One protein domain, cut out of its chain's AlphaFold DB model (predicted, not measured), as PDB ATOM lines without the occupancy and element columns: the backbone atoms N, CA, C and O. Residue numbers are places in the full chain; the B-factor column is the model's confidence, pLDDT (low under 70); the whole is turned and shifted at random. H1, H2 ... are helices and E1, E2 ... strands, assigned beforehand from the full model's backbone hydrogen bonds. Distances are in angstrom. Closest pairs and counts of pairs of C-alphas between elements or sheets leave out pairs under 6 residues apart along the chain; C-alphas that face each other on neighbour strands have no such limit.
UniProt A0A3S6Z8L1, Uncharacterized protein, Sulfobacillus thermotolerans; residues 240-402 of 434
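What this domain is: This is residues 240 to 402 of the 434 residues of an uncharacterized protein of Sulfobacillus thermotolerans (UniProt A0A3S6Z8L1). One long, strongly twisted antiparallel sheet of nine strands makes the body, and it curls round two helices on one face: H1 in the part made by E1 to E4, and H3 in the part made by E9, E8 and E7. A third helix, H2, is on the opposite face, beside the strands E5 and E9, and a long link without named elements runs from H3 to the edge strand E7. The printed part has 163 residues with three named helices and nine named strands, in the order H1 E1 E2 E3 E4 E5 E6 H2 H3 E7 E8 E9; across the sheet the order is E1, E2, E3, E4, E5, E6, E9, E8, E7. The class is mixed, helices and strands. The whole is compact, with a radius of gyration of the C-alphas of 16.2 A, yet elongated, spanning 51 by 32 by 30 A.

How they stand to each other: H1, residues 240 to 251, is on the sheet; its closest C-alphas to E4, residues 290 to 300, are those of Cys 243 and Phe 291, 6.5 A apart. E1, residues 260 to 265, is an edge strand and forms a hairpin with E2, residues 268 to 273, where N 263 and O 270 are 2.9 A apart. E2 also forms a hairpin with E3, residues 279 to 287, with N 271 and O 282 at 2.9 A. E3 and E4 form a hairpin too, with N 283 and O 295 within hydrogen-bond range at 2.8 A. E4 and E5, residues 303 to 311, have N 298 and O 305 at 3.0 A, and E5 and E6, residues 317 to 322, have N 308 and O 321 at 2.8 A. E1 to E6 form a meander, each strand the antiparallel neighbour of the one before. H2, residues 324 to 335, lies over none of the strands, at a height over the sheet of 4.9 A. H3, residues 341 to 350, is on the same face as H1, in two layers, helices on one face of a sheet, while H2 is on the opposite face. The three helices are apart from one another. E7, residues 368 to 373, E8, residues 376 to 387, and E9, residues 390 to 401, form a second meander. N 371 and O 378 are 2.8 A apart between E7 and E8, and N 385 and O 392 are 2.8 A apart between E8 and E9. E9 is also the antiparallel neighbour of E6, at 158 degrees, with N 322 and O 396 at 2.8 A. The closest C-alphas of H2 and E9 are those of Ile 327 and Val 396, 6.6 A; those of H3 and E9 are Ala 348 and Pro 395, 5.0 A. In H1, H2 and H3 every O i to N i+4 pair is within hydrogen-bond range.

Where its parts are: H1 begins at C-alpha 240 (73.436, -29.925, 16.673) and is 16.2 A long; H2 is 16.4 A and H3 14.3 A. E4 measures 29.5 A, E5 25.2 A and E3 23.1 A. E8 is 34.1 A long, starting at C-alpha 376 (89.588, -46.530, 3.912). E9, 31.8 A, bends by 58 degrees at residue 397 and ends at C-alpha 401 (88.767, -42.166, 0.117).

The domain as a whole: The C-alphas farthest apart are those of Thr 289 and Lys 388, 52.5 A. The printed part has no cut. The link from H3 to E7, residues 351 to 367, is long; its residues 360 to 361 pair antiparallel with residues 371 to 372 of E7. The mean pLDDT of the printed part is 70.6, and 82 residues are under 70, among them 310 to 320, 337 to 351 and 355 to 383.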
ATOM      1  N   GLU A 240      72.365 -29.452  15.804       80.38
ATOM      2  CA  GLU A 240      73.436 -29.925  16.673       80.38
ATOM      3  C   GLU A 240      73.775 -31.410  16.473       80.38
ATOM      4  O   GLU A 240      74.936 -31.747  16.248       80.38
ATOM      5  N   THR A 241      72.783 -32.302  16.508       76.62
ATOM      6  CA  THR A 241      73.008 -33.748  16.370       76.62
ATOM      7  C   THR A 241      73.538 -34.093  14.974       76.62
ATOM      8  O   THR A 241      74.425 -34.938  14.847       76.62
ATOM      9  N   GLN A 242      73.060 -33.404  13.931       73.44
ATOM     10  CA  GLN A 242      73.620 -33.524  12.582       73.44
ATOM     11  C   GLN A 242      75.091 -33.076  12.549       73.44
ATOM     12  O   GLN A 242      75.948 -33.816  12.069       73.44
ATOM     13  N   CYS A 243      75.397 -31.887  13.082       78.56
ATOM     14  CA  CYS A 243      76.765 -31.359  13.125       78.56
ATOM     15  C   CYS A 243      77.710 -32.298  13.887       78.56
ATOM     16  O   CYS A 243      78.839 -32.527  13.457       78.56
ATOM     17  N   LEU A 244      77.256 -32.872  15.003       82.00
ATOM     18  CA  LEU A 244      78.042 -33.822  15.784       82.00
ATOM     19  C   LEU A 244      78.309 -35.122  15.021       82.00
ATOM     20  O   LEU A 244      79.440 -35.608  15.030       82.00
ATOM     21  N   ALA A 245      77.299 -35.672  14.343       68.12
ATOM     22  CA  ALA A 245      77.472 -36.860  13.513       68.12
ATOM     23  C   ALA A 245      78.501 -36.613  12.399       68.12
ATOM     24  O   ALA A 245      79.416 -37.415  12.219       68.12
ATOM     25  N   GLU A 246      78.411 -35.472  11.715       72.38
ATOM     26  CA  GLU A 246      79.364 -35.073  10.675       72.38
ATOM     27  C   GLU A 246      80.784 -34.887  11.222       72.38
ATOM     28  O   GLU A 246      81.746 -35.381  10.633       72.38
ATOM     29  N   ALA A 247      80.939 -34.234  12.379       76.31
ATOM     30  CA  ALA A 247      82.241 -34.071  13.027       76.31
ATOM     31  C   ALA A 247      82.871 -35.425  13.389       76.31
ATOM     32  O   ALA A 247      84.049 -35.653  13.115       76.31
ATOM     33  N   ASN A 248      82.082 -36.339  13.957       72.06
ATOM     34  CA  ASN A 248      82.539 -37.675  14.329       72.06
ATOM     35  C   ASN A 248      82.954 -38.511  13.112       72.06
ATOM     36  O   ASN A 248      83.973 -39.195  13.158       72.06
ATOM     37  N   ILE A 249      82.225 -38.399  12.000       68.31
ATOM     38  CA  ILE A 249      82.577 -39.042  10.729       68.31
ATOM     39  C   ILE A 249      83.871 -38.456  10.155       68.31
ATOM     40  O   ILE A 249      84.797 -39.196   9.816       68.31
ATOM     41  N   LEU A 250      83.944 -37.126  10.062       71.06
ATOM     42  CA  LEU A 250      85.080 -36.387   9.513       71.06
ATOM     43  C   LEU A 250      86.383 -36.725  10.251       71.06
ATOM     44  O   LEU A 250      87.434 -36.929   9.633       71.06
ATOM     45  N   LEU A 251      86.301 -36.782  11.581       73.62
ATOM     46  CA  LEU A 251      87.450 -36.856  12.480       73.62
ATOM     47  C   LEU A 251      87.683 -38.260  13.039       73.62
ATOM     48  O   LEU A 251      88.633 -38.447  13.798       73.62
ATOM     49  N   ASN A 252      86.865 -39.236  12.627       68.31
ATOM     50  CA  ASN A 252      86.875 -40.602  13.145       68.31
ATOM     51  C   ASN A 252      86.886 -40.619  14.682       68.31
ATOM     52  O   ASN A 252      87.773 -41.192  15.314       68.31
ATOM     53  N   SER A 253      85.932 -39.908  15.281       69.19
ATOM     54  CA  SER A 253      85.777 -39.808  16.730       69.19
ATOM     55  C   SER A 253      84.410 -40.299  17.187       69.19
ATOM     56  O   SER A 253      83.467 -40.364  16.407       69.19
ATOM     57  N   ALA A 254      84.300 -40.621  18.475       74.25
ATOM     58  CA  ALA A 254      83.057 -41.038  19.122       74.25
ATOM     59  C   ALA A 254      82.671 -40.050  20.236       74.25
ATOM     60  O   ALA A 254      82.457 -40.438  21.381       74.25
ATOM     61  N   VAL A 255      82.658 -38.750  19.921       77.25
ATOM     62  CA  VAL A 255      82.305 -37.703  20.892       77.25
ATOM     63  C   VAL A 255      80.792 -37.695  21.102       77.25
ATOM     64  O   VAL A 255      80.031 -37.695  20.133       77.25
ATOM     65  N   LEU A 256      80.359 -37.694  22.362       79.81
ATOM     66  CA  LEU A 256      78.944 -37.696  22.740       79.81
ATOM     67  C   LEU A 256      78.360 -36.271  22.775       79.81
ATOM     68  O   LEU A 256      79.107 -35.319  23.008       79.81
ATOM     69  N   PRO A 257      77.027 -36.101  22.633       80.00
ATOM     70  CA  PRO A 257      76.378 -34.788  22.734       80.00
ATOM     71  C   PRO A 257      76.691 -34.045  24.037       80.00
ATOM     72  O   PRO A 257      76.895 -32.839  24.032       80.00
ATOM     73  N   SER A 258      76.822 -34.766  25.152       80.75
ATOM     74  CA  SER A 258      77.165 -34.186  26.458       80.75
ATOM     75  C   SER A 258      78.597 -33.645  26.555       80.75
ATOM     76  O   SER A 258      78.944 -33.039  27.561       80.75
ATOM     77  N   GLN A 259      79.445 -33.902  25.556       83.56
ATOM     78  CA  GLN A 259      80.861 -33.519  25.537       83.56
ATOM     79  C   GLN A 259      81.141 -32.357  24.582       83.56
ATOM     80  O   GLN A 259      82.303 -32.027  24.323       83.56
ATOM     81  N   VAL A 260      80.091 -31.752  24.032       88.88
ATOM     82  CA  VAL A 260      80.185 -30.651  23.083       88.88
ATOM     83  C   VAL A 260      79.257 -29.515  23.475       88.88
ATOM     84  O   VAL A 260      78.244 -29.701  24.139       88.88
ATOM     85  N   VAL A 261      79.627 -28.320  23.041       91.62
ATOM     86  CA  VAL A 261      78.774 -27.142  23.035       91.62
ATOM     87  C   VAL A 261      78.551 -26.773  21.585       91.62
ATOM     88  O   VAL A 261      79.507 -26.562  20.834       91.62
ATOM     89  N   TRP A 262      77.286 -26.692  21.198       89.69
ATOM     90  CA  TRP A 262      76.884 -26.217  19.889       89.69
ATOM     91  C   TRP A 262      76.361 -24.787  19.985       89.69
ATOM     92  O   TRP A 262      75.513 -24.468  20.818       89.69
ATOM     93  N   THR A 263      76.870 -23.915  19.122       91.38
ATOM     94  CA  THR A 263      76.392 -22.540  18.974       91.38
ATOM     95  C   THR A 263      76.127 -22.247  17.507       91.38
ATOM     96  O   THR A 263      76.888 -22.654  16.634       91.38
ATOM     97  N   GLN A 264      75.048 -21.526  17.213       89.38
ATOM     98  CA  GLN A 264      74.726 -21.093  15.856       89.38
ATOM     99  C   GLN A 264      74.556 -19.582  15.810       89.38
ATOM    100  O   GLN A 264      73.836 -18.999  16.619       89.38
ATOM    101  N   GLN A 265      75.178 -18.961  14.813       87.88
ATOM    102  CA  GLN A 265      75.020 -17.554  14.499       87.88
ATOM    103  C   GLN A 265      74.747 -17.394  13.001       87.88
ATOM    104  O   GLN A 265      75.635 -17.512  12.157       87.88
ATOM    105  N   GLY A 266      73.486 -17.126  12.658       86.00
ATOM    106  CA  GLY A 266      73.055 -17.003  11.267       86.00
ATOM    107  C   GLY A 266      73.259 -18.307  10.491       86.00
ATOM    108  O   GLY A 266      72.697 -19.344  10.850       86.00
ATOM    109  N   THR A 267      74.049 -18.244   9.419       84.69
ATOM    110  CA  THR A 267      74.386 -19.395   8.570       84.69
ATOM    111  C   THR A 267      75.592 -20.178   9.071       84.69
ATOM    112  O   THR A 267      75.919 -21.199   8.479       84.69
ATOM    113  N   GLU A 268      76.267 -19.744  10.133       89.44
ATOM    114  CA  GLU A 268      77.412 -20.462  10.686       89.44
ATOM    115  C   GLU A 268      77.027 -21.157  11.991       89.44
ATOM    116  O   GLU A 268      76.294 -20.607  12.813       89.44
ATOM    117  N   ALA A 269      77.524 -22.375  12.180       89.38
ATOM    118  CA  ALA A 269      77.421 -23.095  13.442       89.38
ATOM    119  C   ALA A 269      78.800 -23.574  13.883       89.38
ATOM    120  O   ALA A 269      79.644 -23.914  13.057       89.38
ATOM    121  N   VAL A 270      79.043 -23.603  15.184       93.88
ATOM    122  CA  VAL A 270      80.294 -24.060  15.778       93.88
ATOM    123  C   VAL A 270      79.974 -25.162  16.769       93.88
ATOM    124  O   VAL A 270      79.150 -24.994  17.662       93.88
ATOM    125  N   LEU A 271      80.651 -26.291  16.600       92.81
ATOM    126  CA  LEU A 271      80.649 -27.396  17.542       92.81
ATOM    127  C   LEU A 271      81.998 -27.410  18.259       92.81
ATOM    128  O   LEU A 271      83.020 -27.643  17.618       92.81
ATOM    129  N   SER A 272      82.014 -27.163  19.565       92.81
ATOM    130  CA  SER A 272      83.233 -27.099  20.381       92.81
ATOM    131  C   SER A 272      83.240 -28.218  21.409       92.81
ATOM    132  O   SER A 272      82.234 -28.434  22.073       92.81
ATOM    133  N   ARG A 273      84.360 -28.920  21.579       90.31
ATOM    134  CA  ARG A 273      84.501 -29.926  22.638       90.31
ATOM    135  C   ARG A 273      84.682 -29.269  23.998       90.31
ATOM    136  O   ARG A 273      85.374 -28.263  24.118       90.31
ATOM    137  N   LEU A 274      84.093 -29.893  25.009       86.00
ATOM    138  CA  LEU A 274      84.318 -29.573  26.417       86.00
ATOM    139  C   LEU A 274      85.604 -30.225  26.935       86.00
ATOM    140  O   LEU A 274      86.380 -29.589  27.644       86.00
ATOM    141  N   ASP A 275      85.844 -31.475  26.534       81.50
ATOM    142  CA  ASP A 275      87.019 -32.237  26.952       81.50
ATOM    143  C   ASP A 275      88.211 -32.005  26.008       81.50
ATOM    144  O   ASP A 275      88.024 -31.944  24.784       81.50
ATOM    145  N   PRO A 276      89.453 -31.958  26.534       68.38
ATOM    146  CA  PRO A 276      90.647 -31.878  25.706       68.38
ATOM    147  C   PRO A 276      90.761 -33.105  24.788       68.38
ATOM    148  O   PRO A 276      90.630 -34.254  25.207       68.38
ATOM    149  N   GLY A 277      91.025 -32.855  23.509       72.62
ATOM    150  CA  GLY A 277      91.220 -33.874  22.481       72.62
ATOM    151  C   GLY A 277      92.044 -33.330  21.314       72.62
ATOM    152  O   GLY A 277      92.386 -32.150  21.297       72.62
ATOM    153  N   ARG A 278      92.368 -34.186  20.330       74.31
ATOM    154  CA  ARG A 278      93.176 -33.784  19.156       74.31
ATOM    155  C   ARG A 278      92.542 -32.635  18.370       74.31
ATOM    156  O   ARG A 278      93.241 -31.733  17.924       74.31
ATOM    157  N   TRP A 279      91.220 -32.646  18.227       84.81
ATOM    158  CA  TRP A 279      90.458 -31.531  17.674       84.81
ATOM    159  C   TRP A 279      89.721 -30.788  18.789       84.81
ATOM    160  O   TRP A 279      89.311 -31.404  19.770       84.81
ATOM    161  N   GLN A 280      89.555 -29.475  18.634       88.69
ATOM    162  CA  GLN A 280      88.892 -28.596  19.601       88.69
ATOM    163  C   GLN A 280      87.499 -28.185  19.137       88.69
ATOM    164  O   GLN A 280      86.546 -28.250  19.908       88.69
ATOM    165  N   SER A 281      87.372 -27.760  17.879       92.44
ATOM    166  CA  SER A 281      86.091 -27.323  17.333       92.44
ATOM    167  C   SER A 281      85.973 -27.554  15.832       92.44
ATOM    168  O   SER A 281      86.971 -27.629  15.111       92.44
ATOM    169  N   VAL A 282      84.731 -27.651  15.361       90.62
ATOM    170  CA  VAL A 282      84.376 -27.711  13.943       90.62
ATOM    171  C   VAL A 282      83.378 -26.600  13.642       90.62
ATOM    172  O   VAL A 282      82.314 -26.522  14.254       90.62
ATOM    173  N   THR A 283      83.724 -25.731  12.698       91.69
ATOM    174  CA  THR A 283      82.818 -24.718  12.153       91.69
ATOM    175  C   THR A 283      82.121 -25.273  10.923       91.69
ATOM    176  O   THR A 283      82.771 -25.745   9.986       91.69
ATOM    177  N   PHE A 284      80.806 -25.140  10.903       86.94
ATOM    178  CA  PHE A 284      79.913 -25.506   9.822       86.94
ATOM    179  C   PHE A 284      79.321 -24.258   9.179       86.94
ATOM    180  O   PHE A 284      79.107 -23.241   9.836       86.94
ATOM    181  N   VAL A 285      79.004 -24.359   7.892       82.88
ATOM    182  CA  VAL A 285      78.201 -23.369   7.177       82.88
ATOM    183  C   VAL A 285      76.950 -24.046   6.647       82.88
ATOM    184  O   VAL A 285      77.024 -25.092   6.003       82.88
ATOM    185  N   LEU A 286      75.804 -23.429   6.901       75.19
ATOM    186  CA  LEU A 286      74.518 -23.806   6.351       75.19
ATOM    187  C   LEU A 286      74.541 -23.563   4.841       75.19
ATOM    188  O   LEU A 286      74.588 -22.425   4.372       75.19
ATOM    189  N   ARG A 287      74.512 -24.650   4.073       66.38
ATOM    190  CA  ARG A 287      74.335 -24.627   2.623       66.38
ATOM    191  C   ARG A 287      73.000 -25.273   2.301       66.38
ATOM    192  O   ARG A 287      72.811 -26.462   2.539       66.38
ATOM    193  N   HIS A 288      72.085 -24.486   1.740       69.50
ATOM    194  CA  HIS A 288      70.684 -24.874   1.564       69.50
ATOM    195  C   HIS A 288      70.040 -25.233   2.912       69.50
ATOM    196  O   HIS A 288      69.747 -24.341   3.700       69.50
ATOM    197  N   THR A 289      69.848 -26.521   3.190       63.88
ATOM    198  CA  THR A 289      69.201 -27.031   4.405       63.88
ATOM    199  C   THR A 289      70.144 -27.839   5.298       63.88
ATOM    200  O   THR A 289      69.685 -28.401   6.286       63.88
ATOM    201  N   LEU A 290      71.439 -27.927   4.964       64.69
ATOM    202  CA  LEU A 290      72.399 -28.784   5.666       64.69
ATOM    203  C   LEU A 290      73.606 -27.989   6.157       64.69
ATOM    204  O   LEU A 290      74.150 -27.141   5.444       64.69
ATOM    205  N   PHE A 291      74.051 -28.296   7.371       72.69
ATOM    206  CA  PHE A 291      75.312 -27.794   7.898       72.69
ATOM    207  C   PHE A 291      76.468 -28.603   7.326       72.69
ATOM    208  O   PHE A 291      76.571 -29.806   7.542       72.69
ATOM    209  N   VAL A 292      77.344 -27.922   6.593       73.06
ATOM    210  CA  VAL A 292      78.503 -28.522   5.934       73.06
ATOM    211  C   VAL A 292      79.773 -28.067   6.658       73.06
ATOM    212  O   VAL A 292      79.938 -26.858   6.859       73.06
ATOM    213  N   PRO A 293      80.682 -28.979   7.050       79.94
ATOM    214  CA  PRO A 293      81.915 -28.604   7.733       79.94
ATOM    215  C   PRO A 293      82.791 -27.724   6.834       79.94
ATOM    216  O   PRO A 293      82.958 -27.983   5.643       79.94
ATOM    217  N   ARG A 294      83.362 -26.666   7.417       83.12
ATOM    218  CA  ARG A 294      84.200 -25.673   6.726       83.12
ATOM    219  C   ARG A 294      85.579 -25.534   7.355       83.12
ATOM    220  O   ARG A 294      86.559 -25.409   6.623       83.12
ATOM    221  N   ILE A 295      85.662 -25.502   8.684       88.62
ATOM    222  CA  ILE A 295      86.924 -25.311   9.409       88.62
ATOM    223  C   ILE A 295      87.003 -26.324  10.541       88.62
ATOM    224  O   ILE A 295      86.045 -26.479  11.290       88.62
ATOM    225  N   VAL A 296      88.153 -26.976  10.680       88.69
ATOM    226  CA  VAL A 296      88.504 -27.792  11.844       88.69
ATOM    227  C   VAL A 296      89.621 -27.079  12.590       88.69
ATOM    228  O   VAL A 296      90.665 -26.780  12.009       88.69
ATOM    229  N   THR A 297      89.408 -26.815  13.874       89.00
ATOM    230  CA  THR A 297      90.430 -26.278  14.774       89.00
ATOM    231  C   THR A 297      90.942 -27.408  15.646       89.00
ATOM    232  O   THR A 297      90.155 -28.131  16.259       89.00
ATOM    233  N   ALA A 298      92.256 -27.567  15.702       84.69
ATOM    234  CA  ALA A 298      92.904 -28.647  16.424       84.69
ATOM    235  C   ALA A 298      94.104 -28.136  17.199       84.69
ATOM    236  O   ALA A 298      94.762 -27.198  16.758       84.69
ATOM    237  N   THR A 299      94.386 -28.760  18.340       75.81
ATOM    238  CA  THR A 299      95.554 -28.409  19.141       75.81
ATOM    239  C   THR A 299      96.477 -29.591  19.229       75.81
ATOM    240  O   THR A 299      96.123 -30.633  19.779       75.81
ATOM    241  N   THR A 300      97.691 -29.384  18.739       64.38
ATOM    242  CA  THR A 300      98.737 -30.385  18.818       64.38
ATOM    243  C   THR A 300     100.032 -29.737  19.270       64.38
ATOM    244  O   THR A 300     100.388 -28.653  18.814       64.38
ATOM    245  N   THR A 301     100.707 -30.374  20.231       65.00
ATOM    246  CA  THR A 301     102.006 -29.921  20.769       65.00
ATOM    247  C   THR A 301     102.029 -28.444  21.196       65.00
ATOM    248  O   THR A 301     102.999 -27.735  20.952       65.00
ATOM    249  N   GLY A 302     100.945 -27.961  21.818       66.69
ATOM    250  CA  GLY A 302     100.822 -26.570  22.281       66.69
ATOM    251  C   GLY A 302     100.527 -25.540  21.184       66.69
ATOM    252  O   GLY A 302     100.395 -24.358  21.489       66.69
ATOM    253  N   MET A 303     100.384 -25.969  19.928       74.06
ATOM    254  CA  MET A 303      99.981 -25.129  18.804       74.06
ATOM    255  C   MET A 303      98.530 -25.398  18.428       74.06
ATOM    256  O   MET A 303      98.118 -26.551  18.321       74.06
ATOM    257  N   THR A 304      97.770 -24.339  18.176       83.75
ATOM    258  CA  THR A 304      96.428 -24.448  17.603       83.75
ATOM    259  C   THR A 304      96.512 -24.218  16.103       83.75
ATOM    260  O   THR A 304      96.892 -23.135  15.674       83.75
ATOM    261  N   LEU A 305      96.153 -25.238  15.329       83.44
ATOM    262  CA  LEU A 305      96.152 -25.230  13.874       83.44
ATOM    263  C   LEU A 305      94.720 -25.174  13.344       83.44
ATOM    264  O   LEU A 305      93.814 -25.842  13.858       83.44
ATOM    265  N   ARG A 306      94.524 -24.405  12.272       88.06
ATOM    266  CA  ARG A 306      93.240 -24.288  11.573       88.06
ATOM    267  C   ARG A 306      93.306 -24.937  10.199       88.06
ATOM    268  O   ARG A 306      94.016 -24.479   9.301       88.06
ATOM    269  N   TYR A 307      92.498 -25.971  10.020       84.25
ATOM    270  CA  TYR A 307      92.357 -26.674   8.758       84.25
ATOM    271  C   TYR A 307      91.073 -26.266   8.043       84.25
ATOM    272  O   TYR A 307      90.002 -26.197   8.643       84.25
ATOM    273  N   HIS A 308      91.168 -26.049   6.739       83.00
ATOM    274  CA  HIS A 308      90.039 -25.783   5.866       83.00
ATOM    275  C   HIS A 308      89.549 -27.071   5.221       83.00
ATOM    276  O   HIS A 308      90.307 -27.773   4.551       83.00
ATOM    277  N   VAL A 309      88.258 -27.336   5.376       76.50
ATOM    278  CA  VAL A 309      87.567 -28.431   4.704       76.50
ATOM    279  C   VAL A 309      87.116 -27.923   3.341       76.50
ATOM    280  O   VAL A 309      86.289 -27.014   3.236       76.50
ATOM    281  N   ARG A 310      87.689 -28.484   2.276       64.88
ATOM    282  CA  ARG A 310      87.194 -28.263   0.919       64.88
ATOM    283  C   ARG A 310      86.134 -29.296   0.628       64.88
ATOM    284  O   ARG A 310      86.403 -30.495   0.629       64.88
ATOM    285  N   VAL A 311      84.946 -28.788   0.361       57.34
ATOM    286  CA  VAL A 311      83.800 -29.579  -0.043       57.34
ATOM    287  C   VAL A 311      83.569 -29.332  -1.523       57.34
ATOM    288  O   VAL A 311      83.515 -28.180  -1.962       57.34
ATOM    289  N   ALA A 312      83.503 -30.407  -2.290       51.06
ATOM    290  CA  ALA A 312      83.244 -30.374  -3.713       51.06
ATOM    291  C   ALA A 312      81.852 -29.839  -4.044       51.06
ATOM    292  O   ALA A 312      81.004 -29.640  -3.172       51.06
ATOM    293  N   GLN A 313      81.620 -29.572  -5.330       42.72
ATOM    294  CA  GLN A 313      80.316 -29.110  -5.811       42.72
ATOM    295  C   GLN A 313      79.211 -30.148  -5.575       42.72
ATOM    296  O   GLN A 313      78.058 -29.776  -5.381       42.72
ATOM    297  N   ASP A 314      79.582 -31.423  -5.508       38.75
ATOM    298  CA  ASP A 314      78.746 -32.545  -5.087       38.75
ATOM    299  C   ASP A 314      78.735 -32.734  -3.559       38.75
ATOM    300  O   ASP A 314      78.376 -33.797  -3.074       38.75
ATOM    301  N   GLY A 315      79.134 -31.739  -2.765       39.62
ATOM    302  CA  GLY A 315      78.989 -31.759  -1.312       39.62
ATOM    303  C   GLY A 315      79.853 -32.781  -0.561       39.62
ATOM    304  O   GLY A 315      79.739 -32.858   0.662       39.62
ATOM    305  N   GLN A 316      80.747 -33.514  -1.234       43.69
ATOM    306  CA  GLN A 316      81.724 -34.372  -0.564       43.69
ATOM    307  C   GLN A 316      82.891 -33.548  -0.030       43.69
ATOM    308  O   GLN A 316      83.473 -32.736  -0.750       43.69
ATOM    309  N   ALA A 317      83.284 -33.767   1.221       45.06
ATOM    310  CA  ALA A 317      84.534 -33.216   1.718       45.06
ATOM    311  C   ALA A 317      85.709 -33.943   1.040       45.06
ATOM    312  O   ALA A 317      86.025 -35.089   1.337       45.06
ATOM    313  N   GLN A 318      86.316 -33.263   0.069       56.03
ATOM    314  CA  GLN A 318      87.395 -33.780  -0.768       56.03
ATOM    315  C   GLN A 318      88.732 -33.766  -0.044       56.03
ATOM    316  O   GLN A 318      89.557 -34.651  -0.237       56.03
ATOM    317  N   SER A 319      88.982 -32.728   0.749       62.12
ATOM    318  CA  SER A 319      90.287 -32.532   1.367       62.12
ATOM    319  C   SER A 319      90.178 -31.661   2.595       62.12
ATOM    320  O   SER A 319      89.387 -30.714   2.616       62.12
ATOM    321  N   VAL A 320      91.052 -31.899   3.556       68.19
ATOM    322  CA  VAL A 320      91.243 -31.005   4.689       68.19
ATOM    323  C   VAL A 320      92.676 -30.507   4.649       68.19
ATOM    324  O   VAL A 320      93.607 -31.305   4.673       68.19
ATOM    325  N   LEU A 321      92.857 -29.197   4.512       72.94
ATOM    326  CA  LEU A 321      94.151 -28.584   4.207       72.94
ATOM    327  C   LEU A 321      94.477 -27.489   5.218       72.94
ATOM    328  O   LEU A 321      93.595 -26.727   5.610       72.94
ATOM    329  N   LEU A 322      95.744 -27.365   5.600       75.50
ATOM    330  CA  LEU A 322      96.214 -26.189   6.325       75.50
ATOM    331  C   LEU A 322      96.161 -24.951   5.429       75.50
ATOM    332  O   LEU A 322      96.372 -25.019   4.215       75.50
ATOM    333  N   SER A 323      95.906 -23.800   6.045       71.94
ATOM    334  CA  SER A 323      96.092 -22.518   5.371       71.94
ATOM    335  C   SER A 323      97.582 -22.166   5.271       71.94
ATOM    336  O   SER A 323      98.398 -22.608   6.077       71.94
ATOM    337  N   GLU A 324      97.956 -21.349   4.287       70.12
ATOM    338  CA  GLU A 324      99.348 -20.923   4.085       70.12
ATOM    339  C   GLU A 324      99.997 -20.274   5.332       70.12
ATOM    340  O   GLU A 324     101.169 -20.558   5.596       70.12
ATOM    341  N   PRO A 325      99.293 -19.452   6.140       80.25
ATOM    342  CA  PRO A 325      99.826 -18.969   7.416       80.25
ATOM    343  C   PRO A 325     100.180 -20.098   8.392       80.25
ATOM    344  O   PRO A 325     101.268 -20.091   8.962       80.25
ATOM    345  N   GLU A 326      99.305 -21.094   8.536       80.25
ATOM    346  CA  GLU A 326      99.517 -22.237   9.436       80.25
ATOM    347  C   GLU A 326     100.701 -23.094   8.972       80.25
ATOM    348  O   GLU A 326     101.531 -23.506   9.780       80.25
ATOM    349  N   ILE A 327     100.843 -23.290   7.655       72.88
ATOM    350  CA  ILE A 327     101.995 -23.989   7.067       72.88
ATOM    351  C   ILE A 327     103.297 -23.250   7.397       72.88
ATOM    352  O   ILE A 327     104.285 -23.894   7.750       72.88
ATOM    353  N   ARG A 328     103.318 -21.912   7.324       76.88
ATOM    354  CA  ARG A 328     104.505 -21.109   7.673       76.88
ATOM    355  C   ARG A 328     104.877 -21.229   9.149       76.88
ATOM    356  O   ARG A 328     106.050 -21.451   9.445       76.88
ATOM    357  N   VAL A 329     103.902 -21.129  10.053       80.25
ATOM    358  CA  VAL A 329     104.122 -21.292  11.502       80.25
ATOM    359  C   VAL A 329     104.668 -22.686  11.801       80.25
ATOM    360  O   VAL A 329     105.688 -22.827  12.474       80.25
ATOM    361  N   LEU A 330     104.042 -23.719  11.236       74.44
ATOM    362  CA  LEU A 330     104.460 -25.101  11.441       74.44
ATOM    363  C   LEU A 330     105.841 -25.378  10.828       74.44
ATOM    364  O   LEU A 330     106.624 -26.131  11.402       74.44
ATOM    365  N   THR A 331     106.185 -24.720   9.718       72.88
ATOM    366  CA  THR A 331     107.528 -24.770   9.117       72.88
ATOM    367  C   THR A 331     108.586 -24.194  10.042       72.88
ATOM    368  O   THR A 331     109.585 -24.859  10.302       72.88
ATOM    369  N   GLN A 332     108.353 -23.003  10.590       78.94
ATOM    370  CA  GLN A 332     109.280 -22.377  11.534       78.94
ATOM    371  C   GLN A 332     109.458 -23.219  12.798       78.94
ATOM    372  O   GLN A 332     110.587 -23.429  13.231       78.94
ATOM    373  N   TYR A 333     108.361 -23.742  13.353       77.94
ATOM    374  CA  TYR A 333     108.407 -24.635  14.509       77.94
ATOM    375  C   TYR A 333     109.212 -25.904  14.211       77.94
ATOM    376  O   TYR A 333     110.106 -26.266  14.969       77.94
ATOM    377  N   THR A 334     108.940 -26.554  13.077       71.75
ATOM    378  CA  THR A 334     109.594 -27.815  12.702       71.75
ATOM    379  C   THR A 334     111.096 -27.634  12.477       71.75
ATOM    380  O   THR A 334     111.875 -28.477  12.906       71.75
ATOM    381  N   MET A 335     111.522 -26.512  11.883       73.12
ATOM    382  CA  MET A 335     112.944 -26.184  11.693       73.12
ATOM    383  C   MET A 335     113.722 -26.000  13.008       73.12
ATOM    384  O   MET A 335     114.946 -26.066  13.006       73.12
ATOM    385  N   GLN A 336     113.039 -25.758  14.130       75.12
ATOM    386  CA  GLN A 336     113.670 -25.603  15.446       75.12
ATOM    387  C   GLN A 336     113.810 -26.931  16.203       75.12
ATOM    388  O   GLN A 336     114.462 -26.973  17.247       75.12
ATOM    389  N   GLN A 337     113.197 -28.009  15.708       69.19
ATOM    390  CA  GLN A 337     113.171 -29.306  16.376       69.19
ATOM    391  C   GLN A 337     114.249 -30.245  15.805       69.19
ATOM    392  O   GLN A 337     114.428 -30.301  14.588       69.19
ATOM    393  N   PRO A 338     114.946 -31.034  16.643       64.50
ATOM    394  CA  PRO A 338     115.894 -32.040  16.175       64.50
ATOM    395  C   PRO A 338     115.138 -33.251  15.598       64.50
ATOM    396  O   PRO A 338     114.802 -34.185  16.324       64.50
ATOM    397  N   TYR A 339     114.846 -33.239  14.294       63.62
ATOM    398  CA  TYR A 339     114.071 -34.294  13.624       63.62
ATOM    399  C   TYR A 339     114.930 -35.222  12.752       63.62
ATOM    400  O   TYR A 339     115.812 -34.787  12.014       63.62
ATOM    401  N   SER A 340     114.614 -36.522  12.787       59.81
ATOM    402  CA  SER A 340     115.024 -37.500  11.768       59.81
ATOM    403  C   SER A 340     113.861 -37.783  10.811       59.81
ATOM    404  O   SER A 340     112.700 -37.618  11.188       59.81
ATOM    405  N   ALA A 341     114.141 -38.252   9.590       57.09
ATOM    406  CA  ALA A 341     113.105 -38.526   8.585       57.09
ATOM    407  C   ALA A 341     112.014 -39.493   9.098       57.09
ATOM    408  O   ALA A 341     110.824 -39.250   8.898       57.09
ATOM    409  N   THR A 342     112.408 -40.544   9.822       56.78
ATOM    410  CA  THR A 342     111.493 -41.546  10.394       56.78
ATOM    411  C   THR A 342     110.644 -40.971  11.529       56.78
ATOM    412  O   THR A 342     109.434 -41.185  11.566       56.78
ATOM    413  N   LEU A 343     111.253 -40.185  12.429       60.00
ATOM    414  CA  LEU A 343     110.524 -39.491  13.496       60.00
ATOM    415  C   LEU A 343     109.563 -38.453  12.914       60.00
ATOM    416  O   LEU A 343     108.462 -38.275  13.423       60.00
ATOM    417  N   SER A 344     109.952 -37.803  11.819       63.22
ATOM    418  CA  SER A 344     109.186 -36.713  11.231       63.22
ATOM    419  C   SER A 344     107.899 -37.162  10.556       63.22
ATOM    420  O   SER A 344     106.927 -36.419  10.594       63.22
ATOM    421  N   GLN A 345     107.852 -38.364   9.983       62.78
ATOM    422  CA  GLN A 345     106.622 -38.892   9.387       62.78
ATOM    423  C   GLN A 345     105.637 -39.380  10.447       62.78
ATOM    424  O   GLN A 345     104.458 -39.038  10.386       62.78
ATOM    425  N   ALA A 346     106.119 -40.104  11.460       62.03
ATOM    426  CA  ALA A 346     105.300 -40.464  12.616       62.03
ATOM    427  C   ALA A 346     104.777 -39.206  13.337       62.03
ATOM    428  O   ALA A 346     103.600 -39.137  13.691       62.03
ATOM    429  N   GLY A 347     105.622 -38.178  13.465       62.91
ATOM    430  CA  GLY A 347     105.242 -36.855  13.954       62.91
ATOM    431  C   GLY A 347     104.171 -36.198  13.083       62.91
ATOM    432  O   GLY A 347     103.147 -35.768  13.602       62.91
ATOM    433  N   ALA A 348     104.335 -36.192  11.757       67.50
ATOM    434  CA  ALA A 348     103.346 -35.636  10.834       67.50
ATOM    435  C   ALA A 348     101.970 -36.312  10.955       67.50
ATOM    436  O   ALA A 348     100.952 -35.628  10.920       67.50
ATOM    437  N   LEU A 349     101.931 -37.634  11.156       68.94
ATOM    438  CA  LEU A 349     100.693 -38.383  11.395       68.94
ATOM    439  C   LEU A 349     100.072 -38.077  12.763       68.94
ATOM    440  O   LEU A 349      98.857 -37.906  12.863       68.94
ATOM    441  N   ALA A 350     100.891 -37.977  13.812       65.69
ATOM    442  CA  ALA A 350     100.443 -37.611  15.157       65.69
ATOM    443  C   ALA A 350      99.880 -36.181  15.226       65.69
ATOM    444  O   ALA A 350      99.037 -35.888  16.073       65.69
ATOM    445  N   LEU A 351     100.329 -35.311  14.318       68.50
ATOM    446  CA  LEU A 351      99.898 -33.923  14.187       68.50
ATOM    447  C   LEU A 351      98.569 -33.749  13.429       68.50
ATOM    448  O   LEU A 351      98.007 -32.655  13.461       68.50
ATOM    449  N   LEU A 352      98.034 -34.795  12.785       73.19
ATOM    450  CA  LEU A 352      96.720 -34.736  12.143       73.19
ATOM    451  C   LEU A 352      95.592 -34.718  13.195       73.19
ATOM    452  O   LEU A 352      95.649 -35.443  14.191       73.19
ATOM    453  N   PRO A 353      94.505 -33.959  12.962       68.31
ATOM    454  CA  PRO A 353      93.395 -33.842  13.912       68.31
ATOM    455  C   PRO A 353      92.476 -35.071  13.944       68.31
ATOM    456  O   PRO A 353      91.501 -35.097  14.695       68.31
ATOM    457  N   ARG A 354      92.789 -36.087  13.134       71.81
ATOM    458  CA  ARG A 354      92.123 -37.385  13.076       71.81
ATOM    459  C   ARG A 354      92.994 -38.444  13.746       71.81
ATOM    460  O   ARG A 354      94.222 -38.401  13.654       71.81
ATOM    461  N   ASP A 355      92.351 -39.384  14.427       65.56
ATOM    462  CA  ASP A 355      93.046 -40.514  15.033       65.56
ATOM    463  C   ASP A 355      93.285 -41.632  13.999       65.56
ATOM    464  O   ASP A 355      92.340 -42.181  13.421       65.56
ATOM    465  N   PHE A 356      94.565 -41.945  13.780       63.84
ATOM    466  CA  PHE A 356      95.059 -42.995  12.888       63.84
ATOM    467  C   PHE A 356      95.759 -44.135  13.646       63.84
ATOM    468  O   PHE A 356      96.492 -44.904  13.040       63.84
ATOM    469  N   ASN A 357      95.551 -44.275  14.961       54.12
ATOM    470  CA  ASN A 357      96.252 -45.250  15.813       54.12
ATOM    471  C   ASN A 357      96.074 -46.732  15.399       54.12
ATOM    472  O   ASN A 357      96.801 -47.589  15.889       54.12
ATOM    473  N   SER A 358      95.130 -47.049  14.507       53.53
ATOM    474  CA  SER A 358      94.908 -48.389  13.930       53.53
ATOM    475  C   SER A 358      95.326 -48.505  12.461       53.53
ATOM    476  O   SER A 358      94.949 -49.465  11.794       53.53
ATOM    477  N   ALA A 359      96.047 -47.518  11.934       55.75
ATOM    478  CA  ALA A 359      96.313 -47.428  10.514       55.75
ATOM    479  C   ALA A 359      97.727 -47.881  10.131       55.75
ATOM    480  O   ALA A 359      98.710 -47.543  10.793       55.75
ATOM    481  N   GLU A 360      97.823 -48.620   9.029       59.66
ATOM    482  CA  GLU A 360      99.085 -49.079   8.459       59.66
ATOM    483  C   GLU A 360      99.634 -48.034   7.480       59.66
ATOM    484  O   GLU A 360      98.922 -47.531   6.605       59.66
ATOM    485  N   VAL A 361     100.912 -47.680   7.637       62.12
ATOM    486  CA  VAL A 361     101.610 -46.765   6.727       62.12
ATOM    487  C   VAL A 361     102.229 -47.576   5.599       62.12
ATOM    488  O   VAL A 361     103.193 -48.303   5.817       62.12
ATOM    489  N   LEU A 362     101.717 -47.410   4.382       53.28
ATOM    490  CA  LEU A 362     102.149 -48.229   3.246       53.28
ATOM    491  C   LEU A 362     103.402 -47.714   2.527       53.28
ATOM    492  O   LEU A 362     104.071 -48.471   1.826       53.28
ATOM    493  N   HIS A 363     103.724 -46.427   2.665       60.88
ATOM    494  CA  HIS A 363     104.820 -45.796   1.919       60.88
ATOM    495  C   HIS A 363     105.684 -44.899   2.818       60.88
ATOM    496  O   HIS A 363     105.556 -43.671   2.772       60.88
ATOM    497  N   PRO A 364     106.567 -45.487   3.645       56.34
ATOM    498  CA  PRO A 364     107.538 -44.712   4.407       56.34
ATOM    499  C   PRO A 364     108.510 -43.987   3.459       56.34
ATOM    500  O   PRO A 364     108.955 -44.541   2.457       56.34
ATOM    501  N   GLY A 365     108.846 -42.733   3.768       53.84
ATOM    502  CA  GLY A 365     109.862 -41.948   3.046       53.84
ATOM    503  C   GLY A 365     109.381 -41.026   1.913       53.84
ATOM    504  O   GLY A 365     110.195 -40.275   1.385       53.84
ATOM    505  N   ALA A 366     108.093 -41.014   1.553       57.50
ATOM    506  CA  ALA A 366     107.561 -40.114   0.520       57.50
ATOM    507  C   ALA A 366     106.956 -38.816   1.109       57.50
ATOM    508  O   ALA A 366     106.417 -38.844   2.215       57.50
ATOM    509  N   PRO A 367     106.932 -37.687   0.360       58.62
ATOM    510  CA  PRO A 367     106.228 -36.458   0.761       58.62
ATOM    511  C   PRO A 367     104.696 -36.629   0.792       58.62
ATOM    512  O   PRO A 367     103.953 -35.702   1.106       58.62
ATOM    513  N   LYS A 368     104.180 -37.814   0.476       61.00
ATOM    514  CA  LYS A 368     102.778 -38.177   0.646       61.00
ATOM    515  C   LYS A 368     102.739 -39.531   1.325       61.00
ATOM    516  O   LYS A 368     103.400 -40.457   0.866       61.00
ATOM    517  N   ILE A 369     101.963 -39.637   2.390       62.00
ATOM    518  CA  ILE A 369     101.834 -40.859   3.170       62.00
ATOM    519  C   ILE A 369     100.469 -41.449   2.854       62.00
ATOM    520  O   ILE A 369      99.447 -40.794   3.055       62.00
ATOM    521  N   LEU A 370     100.449 -42.674   2.337       61.03
ATOM    522  CA  LEU A 370      99.217 -43.442   2.251       61.03
ATOM    523  C   LEU A 370      99.047 -44.209   3.557       61.03
ATOM    524  O   LEU A 370      99.909 -44.996   3.949       61.03
ATOM    525  N   ILE A 371      97.935 -43.934   4.214       64.62
ATOM    526  CA  ILE A 371      97.535 -44.511   5.484       64.62
ATOM    527  C   ILE A 371      96.319 -45.383   5.190       64.62
ATOM    528  O   ILE A 371      95.330 -44.879   4.656       64.62
ATOM    529  N   GLN A 372      96.373 -46.667   5.520       59.12
ATOM    530  CA  GLN A 372      95.217 -47.550   5.401       59.12
ATOM    531  C   GLN A 372      94.623 -47.838   6.767       59.12
ATOM    532  O   GLN A 372      95.313 -48.295   7.671       59.12
ATOM    533  N   GLN A 373      93.331 -47.563   6.913       54.88
ATOM    534  CA  GLN A 373      92.562 -47.867   8.109       54.88
ATOM    535  C   GLN A 373      91.348 -48.699   7.687       54.88
ATOM    536  O   GLN A 373      90.336 -48.161   7.229       54.88
ATOM    537  N   GLY A 374      91.468 -50.025   7.771       60.97
ATOM    538  CA  GLY A 374      90.531 -50.927   7.094       60.97
ATOM    539  C   GLY A 374      90.622 -50.753   5.571       60.97
ATOM    540  O   GLY A 374      91.720 -50.686   5.031       60.97
ATOM    541  N   LEU A 375      89.484 -50.626   4.875       46.88
ATOM    542  CA  LEU A 375      89.461 -50.332   3.427       46.88
ATOM    543  C   LEU A 375      89.517 -48.829   3.105       46.88
ATOM    544  O   LEU A 375      89.683 -48.452   1.945       46.88
ATOM    545  N   ALA A 376      89.424 -47.959   4.116       48.94
ATOM    546  CA  ALA A 376      89.588 -46.530   3.912       48.94
ATOM    547  C   ALA A 376      91.072 -46.206   3.727       48.94
ATOM    548  O   ALA A 376      91.916 -46.514   4.569       48.94
ATOM    549  N   SER A 377      91.382 -45.547   2.619       55.44
ATOM    550  CA  SER A 377      92.710 -45.012   2.363       55.44
ATOM    551  C   SER A 377      92.694 -43.518   2.634       55.44
ATOM    552  O   SER A 377      91.834 -42.788   2.141       55.44
ATOM    553  N   VAL A 378      93.660 -43.047   3.405       65.50
ATOM    554  CA  VAL A 378      93.883 -41.629   3.646       65.50
ATOM    555  C   VAL A 378      95.227 -41.256   3.055       65.50
ATOM    556  O   VAL A 378      96.256 -41.830   3.389       65.50
ATOM    557  N   LEU A 379      95.212 -40.286   2.149       61.38
ATOM    558  CA  LEU A 379      96.426 -39.674   1.640       61.38
ATOM    559  C   LEU A 379      96.765 -38.489   2.541       61.38
ATOM    560  O   LEU A 379      96.202 -37.408   2.378       61.38
ATOM    561  N   GLY A 380      97.686 -38.688   3.478       66.44
ATOM    562  CA  GLY A 380      98.324 -37.603   4.209       66.44
ATOM    563  C   GLY A 380      99.272 -36.852   3.280       66.44
ATOM    564  O   GLY A 380     100.247 -37.414   2.781       66.44
ATOM    565  N   LEU A 381      98.997 -35.578   3.023       66.00
ATOM    566  CA  LEU A 381      99.945 -34.702   2.357       66.00
ATOM    567  C   LEU A 381     100.967 -34.210   3.363       66.00
ATOM    568  O   LEU A 381     100.609 -33.610   4.381       66.00
ATOM    569  N   THR A 382     102.235 -34.368   3.014       68.50
ATOM    570  CA  THR A 382     103.316 -33.733   3.748       68.50
ATOM    571  C   THR A 382     104.108 -32.796   2.848       68.50
ATOM    572  O   THR A 382     104.302 -33.032   1.658       68.50
ATOM    573  N   TYR A 383     104.538 -31.682   3.410       67.44
ATOM    574  CA  TYR A 383     105.480 -30.774   2.790       67.44
ATOM    575  C   TYR A 383     106.865 -31.080   3.346       67.44
ATOM    576  O   TYR A 383     107.053 -31.093   4.563       67.44
ATOM    577  N   GLN A 384     107.811 -31.381   2.461       71.44
ATOM    578  CA  GLN A 384     109.180 -31.681   2.854       71.44
ATOM    579  C   GLN A 384     109.963 -30.381   3.027       71.44
ATOM    580  O   GLN A 384     110.044 -29.557   2.117       71.44
ATOM    581  N   VAL A 385     110.572 -30.232   4.192       70.06
ATOM    582  CA  VAL A 385     111.491 -29.156   4.543       70.06
ATOM    583  C   VAL A 385     112.860 -29.764   4.788       70.06
ATOM    584  O   VAL A 385     112.979 -30.793   5.449       70.06
ATOM    585  N   SER A 386     113.898 -29.133   4.249       70.62
ATOM    586  CA  SER A 386     115.282 -29.556   4.442       70.62
ATOM    587  C   SER A 386     116.100 -28.389   4.980       70.62
ATOM    588  O   SER A 386     116.107 -27.324   4.368       70.62
ATOM    589  N   ASP A 387     116.818 -28.608   6.082       68.50
ATOM    590  CA  ASP A 387     117.840 -27.688   6.592       68.50
ATOM    591  C   ASP A 387     119.055 -28.482   7.092       68.50
ATOM    592  O   ASP A 387     118.906 -29.496   7.767       68.50
ATOM    593  N   LYS A 388     120.270 -28.047   6.735       65.69
ATOM    594  CA  LYS A 388     121.555 -28.624   7.204       65.69
ATOM    595  C   LYS A 388     121.651 -30.162   7.163       65.69
ATOM    596  O   LYS A 388     122.246 -30.782   8.041       65.69
ATOM    597  N   GLY A 389     121.074 -30.791   6.139       63.84
ATOM    598  CA  GLY A 389     121.078 -32.252   5.976       63.84
ATOM    599  C   GLY A 389     120.033 -33.001   6.814       63.84
ATOM    600  O   GLY A 389     119.944 -34.221   6.706       63.84
ATOM    601  N   GLN A 390     119.214 -32.298   7.599       63.62
ATOM    602  CA  GLN A 390     118.022 -32.843   8.247       63.62
ATOM    603  C   GLN A 390     116.798 -32.626   7.354       63.62
ATOM    604  O   GLN A 390     116.603 -31.546   6.793       63.62
ATOM    605  N   GLN A 391     115.973 -33.665   7.223       65.88
ATOM    606  CA  GLN A 391     114.717 -33.627   6.479       65.88
ATOM    607  C   GLN A 391     113.547 -33.798   7.441       65.88
ATOM    608  O   GLN A 391     113.503 -34.769   8.201       65.88
ATOM    609  N   ALA A 392     112.589 -32.881   7.358       66.94
ATOM    610  CA  ALA A 392     111.343 -32.934   8.097       66.94
ATOM    611  C   ALA A 392     110.138 -32.861   7.148       66.94
ATOM    612  O   ALA A 392     110.146 -32.167   6.137       66.94
ATOM    613  N   TYR A 393     109.090 -33.590   7.490       70.81
ATOM    614  CA  TYR A 393     107.813 -33.682   6.810       70.81
ATOM    615  C   TYR A 393     106.751 -32.993   7.660       70.81
ATOM    616  O   TYR A 393     106.518 -33.355   8.812       70.81
ATOM    617  N   ILE A 394     106.097 -32.001   7.071       70.25
ATOM    618  CA  ILE A 394     105.075 -31.186   7.719       70.25
ATOM    619  C   ILE A 394     103.714 -31.613   7.191       70.25
ATOM    620  O   ILE A 394     103.521 -31.545   5.979       70.25
ATOM    621  N   PRO A 395     102.747 -32.016   8.028       68.50
ATOM    622  CA  PRO A 395     101.417 -32.349   7.541       68.50
ATOM    623  C   PRO A 395     100.736 -31.082   7.027       68.50
ATOM    624  O   PRO A 395     100.480 -30.156   7.789       68.50
ATOM    625  N   VAL A 396     100.432 -31.031   5.734       68.38
ATOM    626  CA  VAL A 396      99.743 -29.877   5.120       68.38
ATOM    627  C   VAL A 396      98.287 -30.170   4.806       68.38
ATOM    628  O   VAL A 396      97.526 -29.270   4.456       68.38
ATOM    629  N   GLY A 397      97.875 -31.422   4.966       64.81
ATOM    630  CA  GLY A 397      96.491 -31.816   4.846       64.81
ATOM    631  C   GLY A 397      96.331 -33.301   4.622       64.81
ATOM    632  O   GLY A 397      97.301 -34.056   4.614       64.81
ATOM    633  N   TRP A 398      95.093 -33.718   4.422       65.31
ATOM    634  CA  TRP A 398      94.778 -35.077   4.037       65.31
ATOM    635  C   TRP A 398      93.579 -35.118   3.107       65.31
ATOM    636  O   TRP A 398      92.709 -34.242   3.110       65.31
ATOM    637  N   TYR A 399      93.550 -36.185   2.330       60.09
ATOM    638  CA  TYR A 399      92.394 -36.612   1.569       60.09
ATOM    639  C   TYR A 399      91.983 -37.972   2.088       60.09
ATOM    640  O   TYR A 399      92.844 -38.781   2.435       60.09
ATOM    641  N   TRP A 400      90.690 -38.238   2.121       59.25
ATOM    642  CA  TRP A 400      90.203 -39.567   2.435       59.25
ATOM    643  C   TRP A 400      89.424 -40.116   1.258       59.25
ATOM    644  O   TRP A 400      88.753 -39.390   0.527       59.25
ATOM    645  N   TRP A 401      89.483 -41.429   1.132       47.94
ATOM    646  CA  TRP A 401      88.767 -42.166   0.117       47.94
ATOM    647  C   TRP A 401      88.309 -43.481   0.741       47.94
ATOM    648  O   TRP A 401      89.079 -44.158   1.425       47.94
ATOM    649  N   THR A 402      87.057 -43.855   0.500       43.69
ATOM    650  CA  THR A 402      86.539 -45.197   0.815       43.69
ATOM    651  C   THR A 402      87.152 -46.262  -0.088       43.69
ATOM    652  O   THR A 402      87.326 -47.396   0.334       43.69
TER     653      THR A 402